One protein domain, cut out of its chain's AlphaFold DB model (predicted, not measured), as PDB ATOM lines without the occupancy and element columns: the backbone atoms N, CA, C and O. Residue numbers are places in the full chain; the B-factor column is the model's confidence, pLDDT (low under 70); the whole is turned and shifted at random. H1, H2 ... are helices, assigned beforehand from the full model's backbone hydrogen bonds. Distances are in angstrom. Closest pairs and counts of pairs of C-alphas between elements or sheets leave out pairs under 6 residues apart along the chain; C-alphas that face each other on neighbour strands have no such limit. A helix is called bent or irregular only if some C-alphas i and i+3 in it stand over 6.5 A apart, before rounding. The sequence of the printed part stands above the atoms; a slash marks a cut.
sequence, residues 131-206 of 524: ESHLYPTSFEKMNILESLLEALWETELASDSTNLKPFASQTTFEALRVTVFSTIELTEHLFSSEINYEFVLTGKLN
ATOM      1  N   GLU A 131      44.197 -49.518  54.120       44.56
ATOM      2  CA  GLU A 131      42.940 -50.288  54.158       44.56
ATOM      3  C   GLU A 131      41.680 -49.397  54.054       44.56
ATOM      4  O   GLU A 131      40.675 -49.802  53.471       44.56
ATOM      5  N   SER A 132      41.767 -48.130  54.482       47.25
ATOM      6  CA  SER A 132      40.725 -47.110  54.278       47.25
ATOM      7  C   SER A 132      40.535 -46.683  52.814       47.25
ATOM      8  O   SER A 132      39.483 -46.153  52.478       47.25
ATOM      9  N   HIS A 133      41.477 -46.970  51.906       52.22
ATOM     10  CA  HIS A 133      41.275 -46.792  50.460       52.22
ATOM     11  C   HIS A 133      40.480 -47.948  49.827       52.22
ATOM     12  O   HIS A 133      39.918 -47.776  48.747       52.22
ATOM     13  N   LEU A 134      40.417 -49.120  50.481       49.22
ATOM     14  CA  LEU A 134      39.575 -50.243  50.044       49.22
ATOM     15  C   LEU A 134      38.121 -50.092  50.522       49.22
ATOM     16  O   LEU A 134      37.208 -50.505  49.808       49.22
ATOM     17  N   TYR A 135      37.902 -49.464  51.684       52.59
ATOM     18  CA  TYR A 135      36.571 -49.193  52.250       52.59
ATOM     19  C   TYR A 135      36.445 -47.748  52.767       52.59
ATOM     20  O   TYR A 135      36.342 -47.532  53.975       52.59
ATOM     21  N   PRO A 136      36.453 -46.744  51.876       57.72
ATOM     22  CA  PRO A 136      36.483 -45.345  52.288       57.72
ATOM     23  C   PRO A 136      35.144 -44.871  52.866       57.72
ATOM     24  O   PRO A 136      34.068 -45.162  52.328       57.72
ATOM     25  N   THR A 137      35.205 -44.067  53.928       59.31
ATOM     26  CA  THR A 137      34.087 -43.226  54.385       59.31
ATOM     27  C   THR A 137      33.753 -42.149  53.343       59.31
ATOM     28  O   THR A 137      34.536 -41.883  52.434       59.31
ATOM     29  N   SER A 138      32.587 -41.495  53.436       60.16
ATOM     30  CA  SER A 138      32.183 -40.460  52.464       60.16
ATOM     31  C   SER A 138      33.198 -39.315  52.327       60.16
ATOM     32  O   SER A 138      33.374 -38.802  51.228       60.16
ATOM     33  N   PHE A 139      33.894 -38.962  53.412       60.56
ATOM     34  CA  PHE A 139      34.956 -37.953  53.407       60.56
ATOM     35  C   PHE A 139      36.243 -38.480  52.748       60.56
ATOM     36  O   PHE A 139      36.818 -37.825  51.887       60.56
ATOM     37  N   GLU A 140      36.651 -39.713  53.058       66.00
ATOM     38  CA  GLU A 140      37.831 -40.342  52.440       66.00
ATOM     39  C   GLU A 140      37.638 -40.619  50.940       66.00
ATOM     40  O   GLU A 140      38.600 -40.571  50.178       66.00
ATOM     41  N   LYS A 141      36.396 -40.840  50.485       68.31
ATOM     42  CA  LYS A 141      36.066 -40.930  49.051       68.31
ATOM     43  C   LYS A 141      36.404 -39.643  48.299       68.31
ATOM     44  O   LYS A 141      36.792 -39.724  47.138       68.31
ATOM     45  N   MET A 142      36.277 -38.483  48.944       70.69
ATOM     46  CA  MET A 142      36.624 -37.193  48.344       70.69
ATOM     47  C   MET A 142      38.142 -37.055  48.183       70.69
ATOM     48  O   MET A 142      38.607 -36.754  47.089       70.69
ATOM     49  N   ASN A 143      38.915 -37.439  49.204       75.31
ATOM     50  CA  ASN A 143      40.383 -37.450  49.145       75.31
ATOM     51  C   ASN A 143      40.927 -38.385  48.046       75.31
ATOM     52  O   ASN A 143      41.965 -38.111  47.446       75.31
ATOM     53  N   ILE A 144      40.230 -39.490  47.749       80.94
ATOM     54  CA  ILE A 144      40.583 -40.383  46.631       80.94
ATOM     55  C   ILE A 144      40.405 -39.672  45.284       80.94
ATOM     56  O   ILE A 144      41.227 -39.854  44.386       80.94
ATOM     57  N   LEU A 145      39.349 -38.870  45.128       81.75
ATOM     58  CA  LEU A 145      39.119 -38.095  43.907       81.75
ATOM     59  C   LEU A 145      40.162 -36.985  43.744       81.75
ATOM     60  O   LEU A 145      40.656 -36.788  42.636       81.75
ATOM     61  N   GLU A 146      40.547 -36.315  44.830       81.50
ATOM     62  CA  GLU A 146      41.650 -35.344  44.828       81.50
ATOM     63  C   GLU A 146      42.977 -36.010  44.442       81.50
ATOM     64  O   GLU A 146      43.659 -35.551  43.528       81.50
ATOM     65  N   SER A 147      43.286 -37.163  45.045       82.00
ATOM     66  CA  SER A 147      44.483 -37.952  44.718       82.00
ATOM     67  C   SER A 147      44.485 -38.414  43.256       82.00
ATOM     68  O   SER A 147      45.525 -38.431  42.599       82.00
ATOM     69  N   LEU A 148      43.319 -38.788  42.717       84.19
ATOM     70  CA  LEU A 148      43.173 -39.120  41.302       84.19
ATOM     71  C   LEU A 148      43.447 -37.893  40.426       84.19
ATOM     72  O   LEU A 148      44.157 -38.015  39.433       84.19
ATOM     73  N   LEU A 149      42.910 -36.723  40.781       82.31
ATOM     74  CA  LEU A 149      43.133 -35.486  40.035       82.31
ATOM     75  C   LEU A 149      44.626 -35.119  39.987       82.31
ATOM     76  O   LEU A 149      45.137 -34.777  38.920       82.31
ATOM     77  N   GLU A 150      45.334 -35.279  41.106       83.19
ATOM     78  CA  GLU A 150      46.788 -35.115  41.185       83.19
ATOM     79  C   GLU A 150      47.533 -36.097  40.282       83.19
ATOM     80  O   GLU A 150      48.352 -35.679  39.460       83.19
ATOM     81  N   ALA A 151      47.192 -37.386  40.355       84.00
ATOM     82  CA  ALA A 151      47.809 -38.416  39.524       84.00
ATOM     83  C   ALA A 151      47.622 -38.148  38.017       84.00
ATOM     84  O   ALA A 151      48.512 -38.449  37.213       84.00
ATOM     85  N   LEU A 152      46.493 -37.556  37.611       85.25
ATOM     86  CA  LEU A 152      46.266 -37.157  36.219       85.25
ATOM     87  C   LEU A 152      47.214 -36.033  35.782       85.25
ATOM     88  O   LEU A 152      47.751 -36.106  34.678       85.25
ATOM     89  N   TRP A 153      47.467 -35.035  36.636       83.00
ATOM     90  CA  TRP A 153      48.440 -33.975  36.338       83.00
ATOM     91  C   TRP A 153      49.879 -34.489  36.312       83.00
ATOM     92  O   TRP A 153      50.648 -34.114  35.428       83.00
ATOM     93  N   GLU A 154      50.253 -35.356  37.253       84.06
ATOM     94  CA  GLU A 154      51.591 -35.952  37.284       84.06
ATOM     95  C   GLU A 154      51.863 -36.804  36.042       84.06
ATOM     96  O   GLU A 154      52.957 -36.743  35.485       84.06
ATOM     97  N   THR A 155      50.859 -37.545  35.565       82.50
ATOM     98  CA  THR A 155      50.976 -38.363  34.349       82.50
ATOM     99  C   THR A 155      51.255 -37.507  33.111       82.50
ATOM    100  O   THR A 155      52.068 -37.890  32.273       82.50
ATOM    101  N   GLU A 156      50.613 -36.342  32.996       79.88
ATOM    102  CA  GLU A 156      50.803 -35.407  31.878       79.88
ATOM    103  C   GLU A 156      52.202 -34.767  31.926       79.88
ATOM    104  O   GLU A 156      52.940 -34.817  30.946       79.88
ATOM    105  N   LEU A 157      52.639 -34.303  33.103       82.81
ATOM    106  CA  LEU A 157      53.994 -33.766  33.305       82.81
ATOM    107  C   LEU A 157      55.090 -34.815  33.049       82.81
ATOM    108  O   LEU A 157      56.144 -34.520  32.477       82.81
ATOM    109  N   ALA A 158      54.858 -36.057  33.476       81.94
ATOM    110  CA  ALA A 158      55.759 -37.170  33.214       81.94
ATOM    111  C   ALA A 158      55.802 -37.506  31.716       81.94
ATOM    112  O   ALA A 158      56.881 -37.739  31.177       81.94
ATOM    113  N   SER A 159      54.661 -37.486  31.025       82.00
ATOM    114  CA  SER A 159      54.578 -37.668  29.570       82.00
ATOM    115  C   SER A 159      55.395 -36.605  28.829       82.00
ATOM    116  O   SER A 159      56.239 -36.952  28.004       82.00
ATOM    117  N   ASP A 160      55.224 -35.328  29.183       80.94
ATOM    118  CA  ASP A 160      55.936 -34.204  28.557       80.94
ATOM    119  C   ASP A 160      57.452 -34.261  28.788       80.94
ATOM    120  O   ASP A 160      58.244 -33.933  27.905       80.94
ATOM    121  N   SER A 161      57.881 -34.709  29.972       83.75
ATOM    122  CA  SER A 161      59.306 -34.820  30.309       83.75
ATOM    123  C   SER A 161      59.983 -36.070  29.737       83.75
ATOM    124  O   SER A 161      61.180 -36.042  29.454       83.75
ATOM    125  N   THR A 162      59.243 -37.167  29.556       84.00
ATOM    126  CA  THR A 162      59.789 -38.457  29.095       84.00
ATOM    127  C   THR A 162      59.559 -38.734  27.608       84.00
ATOM    128  O   THR A 162      60.130 -39.691  27.085       84.00
ATOM    129  N   ASN A 163      58.746 -37.923  26.917       80.25
ATOM    130  CA  ASN A 163      58.243 -38.180  25.558       80.25
ATOM    131  C   ASN A 163      57.538 -39.543  25.400       80.25
ATOM    132  O   ASN A 163      57.395 -40.062  24.287       80.25
ATOM    133  N   LEU A 164      57.094 -40.153  26.501       82.38
ATOM    134  CA  LEU A 164      56.323 -41.389  26.466       82.38
ATOM    135  C   LEU A 164      54.858 -41.068  26.203       82.38
ATOM    136  O   LEU A 164      54.292 -40.161  26.803       82.38
ATOM    137  N   LYS A 165      54.218 -41.851  25.331       77.94
ATOM    138  CA  LYS A 165      52.777 -41.715  25.101       77.94
ATOM    139  C   LYS A 165      52.020 -42.078  26.384       77.94
ATOM    140  O   LYS A 165      52.268 -43.156  26.932       77.94
ATOM    141  N   PRO A 166      51.079 -41.239  26.838       80.19
ATOM    142  CA  PRO A 166      50.315 -41.529  28.037       80.19
ATOM    143  C   PRO A 166      49.282 -42.641  27.777       80.19
ATOM    144  O   PRO A 166      48.988 -42.991  26.631       80.19
ATOM    145  N   PHE A 167      48.722 -43.219  28.844       84.56
ATOM    146  CA  PHE A 167      47.813 -44.376  28.753       84.56
ATOM    147  C   PHE A 167      46.445 -44.058  28.119       84.56
ATOM    148  O   PHE A 167      45.704 -44.972  27.758       84.56
ATOM    149  N   ALA A 168      46.098 -42.776  28.001       84.75
ATOM    150  CA  ALA A 168      44.850 -42.291  27.426       84.75
ATOM    151  C   ALA A 168      45.107 -41.097  26.493       84.75
ATOM    152  O   ALA A 168      46.175 -40.492  26.510       84.75
ATOM    153  N   SER A 169      44.132 -40.743  25.653       85.94
ATOM    154  CA  SER A 169      44.250 -39.554  24.802       85.94
ATOM    155  C   SER A 169      44.191 -38.268  25.631       85.94
ATOM    156  O   SER A 169      43.536 -38.228  26.673       85.94
ATOM    157  N   GLN A 170      44.764 -37.179  25.113       83.00
ATOM    158  CA  GLN A 170      44.668 -35.850  25.733       83.00
ATOM    159  C   GLN A 170      43.216 -35.448  26.031       83.00
ATOM    160  O   GLN A 170      42.880 -34.988  27.119       83.00
ATOM    161  N   THR A 171      42.320 -35.738  25.088       83.62
ATOM    162  CA  THR A 171      40.878 -35.517  25.233       83.62
ATOM    163  C   THR A 171      40.250 -36.310  26.377       83.62
ATOM    164  O   THR A 171      39.297 -35.835  26.989       83.62
ATOM    165  N   THR A 172      40.764 -37.506  26.662       86.44
ATOM    166  CA  THR A 172      40.301 -38.334  27.779       86.44
ATOM    167  C   THR A 172      40.811 -37.767  29.102       86.44
ATOM    168  O   THR A 172      40.037 -37.687  30.049       86.44
ATOM    169  N   PHE A 173      42.066 -37.304  29.165       84.44
ATOM    170  CA  PHE A 173      42.601 -36.635  30.358       84.44
ATOM    171  C   PHE A 173      41.854 -35.350  30.691       84.44
ATOM    172  O   PHE A 173      41.504 -35.126  31.844       84.44
ATOM    173  N   GLU A 174      41.594 -34.502  29.701       82.69
ATOM    174  CA  GLU A 174      40.798 -33.284  29.880       82.69
ATOM    175  C   GLU A 174      39.387 -33.605  30.384       82.69
ATOM    176  O   GLU A 174      38.948 -33.031  31.377       82.69
ATOM    177  N   ALA A 175      38.703 -34.568  29.758       85.38
ATOM    178  CA  ALA A 175      37.363 -34.979  30.175       85.38
ATOM    179  C   ALA A 175      37.349 -35.550  31.601       85.38
ATOM    180  O   ALA A 175      36.462 -35.219  32.389       85.38
ATOM    181  N   LEU A 176      38.341 -36.372  31.956       87.56
ATOM    182  CA  LEU A 176      38.446 -36.959  33.287       87.56
ATOM    183  C   LEU A 176      38.767 -35.893  34.343       87.56
ATOM    184  O   LEU A 176      38.122 -35.884  35.386       87.56
ATOM    185  N   ARG A 177      39.668 -34.945  34.050       85.31
ATOM    186  CA  ARG A 177      39.957 -33.793  34.924       85.31
ATOM    187  C   ARG A 177      38.707 -32.961  35.182       85.31
ATOM    188  O   ARG A 177      38.371 -32.727  36.336       85.31
ATOM    189  N   VAL A 178      37.986 -32.572  34.126       84.31
ATOM    190  CA  VAL A 178      36.723 -31.822  34.240       84.31
ATOM    191  C   VAL A 178      35.701 -32.601  35.062       84.31
ATOM    192  O   VAL A 178      35.068 -32.022  35.938       84.31
ATOM    193  N   THR A 179      35.559 -33.906  34.822       89.50
ATOM    194  CA  THR A 179      34.584 -34.749  35.528       89.50
ATOM    195  C   THR A 179      34.915 -34.868  37.012       89.50
ATOM    196  O   THR A 179      34.043 -34.640  37.848       89.50
ATOM    197  N   VAL A 180      36.166 -35.196  37.352       87.56
ATOM    198  CA  VAL A 180      36.617 -35.353  38.742       87.56
ATOM    199  C   VAL A 180      36.504 -34.023  39.483       87.56
ATOM    200  O   VAL A 180      35.863 -33.970  40.529       87.56
ATOM    201  N   PHE A 181      37.024 -32.942  38.898       84.00
ATOM    202  CA  PHE A 181      36.971 -31.605  39.485       84.00
ATOM    203  C   PHE A 181      35.528 -31.128  39.706       84.00
ATOM    204  O   PHE A 181      35.162 -30.775  40.822       84.00
ATOM    205  N   SER A 182      34.669 -31.224  38.682       85.38
ATOM    206  CA  SER A 182      33.258 -30.818  38.796       85.38
ATOM    207  C   SER A 182      32.490 -31.675  39.804       85.38
ATOM    208  O   SER A 182      31.557 -31.190  40.436       85.38
ATOM    209  N   THR A 183      32.856 -32.952  39.959       88.75
ATOM    210  CA  THR A 183      32.229 -33.845  40.946       88.75
ATOM    211  C   THR A 183      32.602 -33.439  42.367       88.75
ATOM    212  O   THR A 183      31.719 -33.432  43.223       88.75
ATOM    213  N   ILE A 184      33.867 -33.084  42.615       83.62
ATOM    214  CA  ILE A 184      34.325 -32.577  43.916       83.62
ATOM    215  C   ILE A 184      33.598 -31.267  44.234       83.62
ATOM    216  O   ILE A 184      32.849 -31.228  45.208       83.62
ATOM    217  N   GLU A 185      33.696 -30.253  43.364       83.44
ATOM    218  CA  GLU A 185      33.074 -28.941  43.602       83.44
ATOM    219  C   GLU A 185      31.554 -29.035  43.796       83.44
ATOM    220  O   GLU A 185      30.988 -28.415  44.699       83.44
ATOM    221  N   LEU A 186      30.863 -29.840  42.978       85.94
ATOM    222  CA  LEU A 186      29.425 -30.048  43.132       85.94
ATOM    223  C   LEU A 186      29.100 -30.723  44.468       85.94
ATOM    224  O   LEU A 186      28.122 -30.350  45.114       85.94
ATOM    225  N   THR A 187      29.892 -31.711  44.882       88.00
ATOM    226  CA  THR A 187      29.674 -32.438  46.138       88.00
ATOM    227  C   THR A 187      29.875 -31.523  47.342       88.00
ATOM    228  O   THR A 187      28.999 -31.460  48.205       88.00
ATOM    229  N   GLU A 188      30.957 -30.743  47.362       85.62
ATOM    230  CA  GLU A 188      31.211 -29.733  48.394       85.62
ATOM    231  C   GLU A 188      30.092 -28.689  48.449       85.62
ATOM    232  O   GLU A 188      29.577 -28.371  49.523       85.62
ATOM    233  N   HIS A 189      29.638 -28.206  47.288       82.94
ATOM    234  CA  HIS A 189      28.532 -27.260  47.220       82.94
ATOM    235  C   HIS A 189      27.228 -27.855  47.769       82.94
ATOM    236  O   HIS A 189      26.516 -27.186  48.519       82.94
ATOM    237  N   LEU A 190      26.907 -29.112  47.451       86.50
ATOM    238  CA  LEU A 190      25.710 -29.788  47.965       86.50
ATOM    239  C   LEU A 190      25.775 -30.031  49.484       86.50
ATOM    240  O   LEU A 190      24.736 -29.971  50.147       86.50
ATOM    241  N   PHE A 191      26.969 -30.261  50.034       87.56
ATOM    242  CA  PHE A 191      27.210 -30.391  51.477       87.56
ATOM    243  C   PHE A 191      27.315 -29.057  52.219       87.56
ATOM    244  O   PHE A 191      27.266 -29.039  53.449       87.56
ATOM    245  N   SER A 192      27.425 -27.936  51.502       86.50
ATOM    246  CA  SER A 192      27.460 -26.612  52.117       86.50
ATOM    247  C   SER A 192      26.245 -26.372  53.019       86.50
ATOM    248  O   SER A 192      25.142 -26.868  52.765       86.50
ATOM    249  N   SER A 193      26.430 -25.547  54.053       85.62
ATOM    250  CA  SER A 193      25.364 -25.202  55.008       85.62
ATOM    251  C   SER A 193      24.116 -24.575  54.364       85.62
ATOM    252  O   SER A 193      23.045 -24.598  54.964       85.62
ATOM    253  N   GLU A 194      24.233 -24.062  53.135       86.75
ATOM    254  CA  GLU A 194      23.122 -23.492  52.371       86.75
ATOM    255  C   GLU A 194      22.175 -24.563  51.810       86.75
ATOM    256  O   GLU A 194      20.960 -24.366  51.786       86.75
ATOM    257  N   ILE A 195      22.716 -25.696  51.346       85.31
ATOM    258  CA  ILE A 195      21.942 -26.757  50.678       85.31
ATOM    259  C   ILE A 195      21.699 -27.948  51.622       85.31
ATOM    260  O   ILE A 195      20.613 -28.547  51.602       85.31
ATOM    261  N   ASN A 196      22.684 -28.255  52.471       88.19
ATOM    262  CA  ASN A 196      22.618 -29.217  53.567       88.19
ATOM    263  C   ASN A 196      22.167 -30.625  53.121       88.19
ATOM    264  O   ASN A 196      21.172 -31.165  53.610       88.19
ATOM    265  N   TYR A 197      22.841 -31.205  52.118       86.31
ATOM    266  CA  TYR A 197      22.685 -32.629  51.795       86.31
ATOM    267  C   TYR A 197      23.481 -33.488  52.785       86.31
ATOM    268  O   TYR A 197      24.583 -33.131  53.174       86.31
ATOM    269  N   GLU A 198      22.939 -34.648  53.149       86.94
ATOM    270  CA  GLU A 198      23.635 -35.630  53.995       86.94
ATOM    271  C   GLU A 198      24.545 -36.556  53.170       86.94
ATOM    272  O   GLU A 198      25.612 -36.972  53.613       86.94
ATOM    273  N   PHE A 199      24.136 -36.863  51.938       86.31
ATOM    274  CA  PHE A 199      24.887 -37.686  50.996       86.31
ATOM    275  C   PHE A 199      24.594 -37.260  49.551       86.31
ATOM    276  O   PHE A 199      23.561 -36.651  49.259       86.31
ATOM    277  N   VAL A 200      25.498 -37.613  48.633       85.62
ATOM    278  CA  VAL A 200      25.365 -37.364  47.190       85.62
ATOM    279  C   VAL A 200      25.361 -38.697  46.445       85.62
ATOM    280  O   VAL A 200      26.229 -39.543  46.651       85.62
ATOM    281  N   LEU A 201      24.379 -38.885  45.560       88.12
ATOM    282  CA  LEU A 201      24.281 -40.057  44.690       88.12
ATOM    283  C   LEU A 201      24.995 -39.765  43.370       88.12
ATOM    284  O   LEU A 201      24.397 -39.232  42.438       88.12
ATOM    285  N   THR A 202      26.275 -40.120  43.279       86.50
ATOM    286  CA  THR A 202      27.085 -39.907  42.067       86.50
ATOM    287  C   THR A 202      26.565 -40.685  40.854       86.50
ATOM    288  O   THR A 202      26.741 -40.229  39.730       86.50
ATOM    289  N   GLY A 203      25.811 -41.774  41.061       86.44
ATOM    290  CA  GLY A 203      25.054 -42.467  40.003       86.44
ATOM    291  C   GLY A 203      23.996 -41.595  39.308       86.44
ATOM    292  O   GLY A 203      23.513 -41.935  38.229       86.44
ATOM    293  N   LYS A 204      23.658 -40.428  39.882       87.31
ATOM    294  CA  LYS A 204      22.807 -39.424  39.229       87.31
ATOM    295  C   LYS A 204      23.549 -38.449  38.324       87.31
ATOM    296  O   LYS A 204      22.909 -37.743  37.547       87.31
ATOM    297  N   LEU A 205      24.876 -38.424  38.395       89.12
ATOM    298  CA  LEU A 205      25.749 -37.520  37.646       89.12
ATOM    299  C   LEU A 205      26.229 -38.167  36.336       89.12
ATOM    300  O   LEU A 205      27.390 -38.050  35.959       89.12
ATOM    301  N   ASN A 206      25.333 -38.879  35.650       90.19
ATOM    302  CA  ASN A 206      25.603 -39.562  34.387       90.19
ATOM    303  C   ASN A 206      24.428 -39.420  33.402       90.19
ATOM    304  O   ASN A 206      23.339 -38.965  33.765       90.19
TER     305      ASN A 206
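AT A GLANCE: This is residues 131 to 206 of the 524 residues of an uncharacterized protein of Daphnia pulex (UniProt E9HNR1). The model is a long helical hairpin of two helices, H1 and H2, side by side over only part of their lengths, with the last 15 residues, 192 to 206, folding back from the end of H2. The printed part has 76 residues, with two named helices, H1 then H2, and no named strand. The class is all helix. The whole is loose, with a radius of gyration of the C-alphas of 14.9 A, and its elongated outline spans 46 by 29 by 20 A.

HOW THE PARTS SIT: H1, residues 138 to 162, and H2, residues 170 to 191, form a helical hairpin, two helices in succession that touch and run opposite ways. Their lines stand at a shallow tilt of 24 degrees. H1 touches H2 with residues 142 to 152 alone, and the closest C-alphas, those of Leu 149 and Arg 177, are 6.3 A apart. Their centres are 11.9 A apart. In H2 every O i to N i+4 pair is within hydrogen-bond range; in H1, 20 of 21 are.

IN THESE COORDINATES: H1 has 25 residues and measures 36.2 A from C-alpha 138 at (32.183, -40.460, 52.464) to C-alpha 162 at (59.789, -38.457, 29.095). H2 has 22 residues and measures 31.6 A, ending with C-alpha 191 at (27.210, -30.391, 51.477). Neither helix is bent.

THE WHOLE: The two C-alphas farthest apart, those of Asn 163 and Glu 194, are 46.6 A apart. The printed part has no cut, and the link from H1 to H2, of 7 residues, is short. Residues 192 to 206 hold no named element, and their C-alphas lie 12 to 23 A from the mean of all C-alphas. The mean pLDDT of the printed part is 80.2, and residues 131 to 141 are under 70.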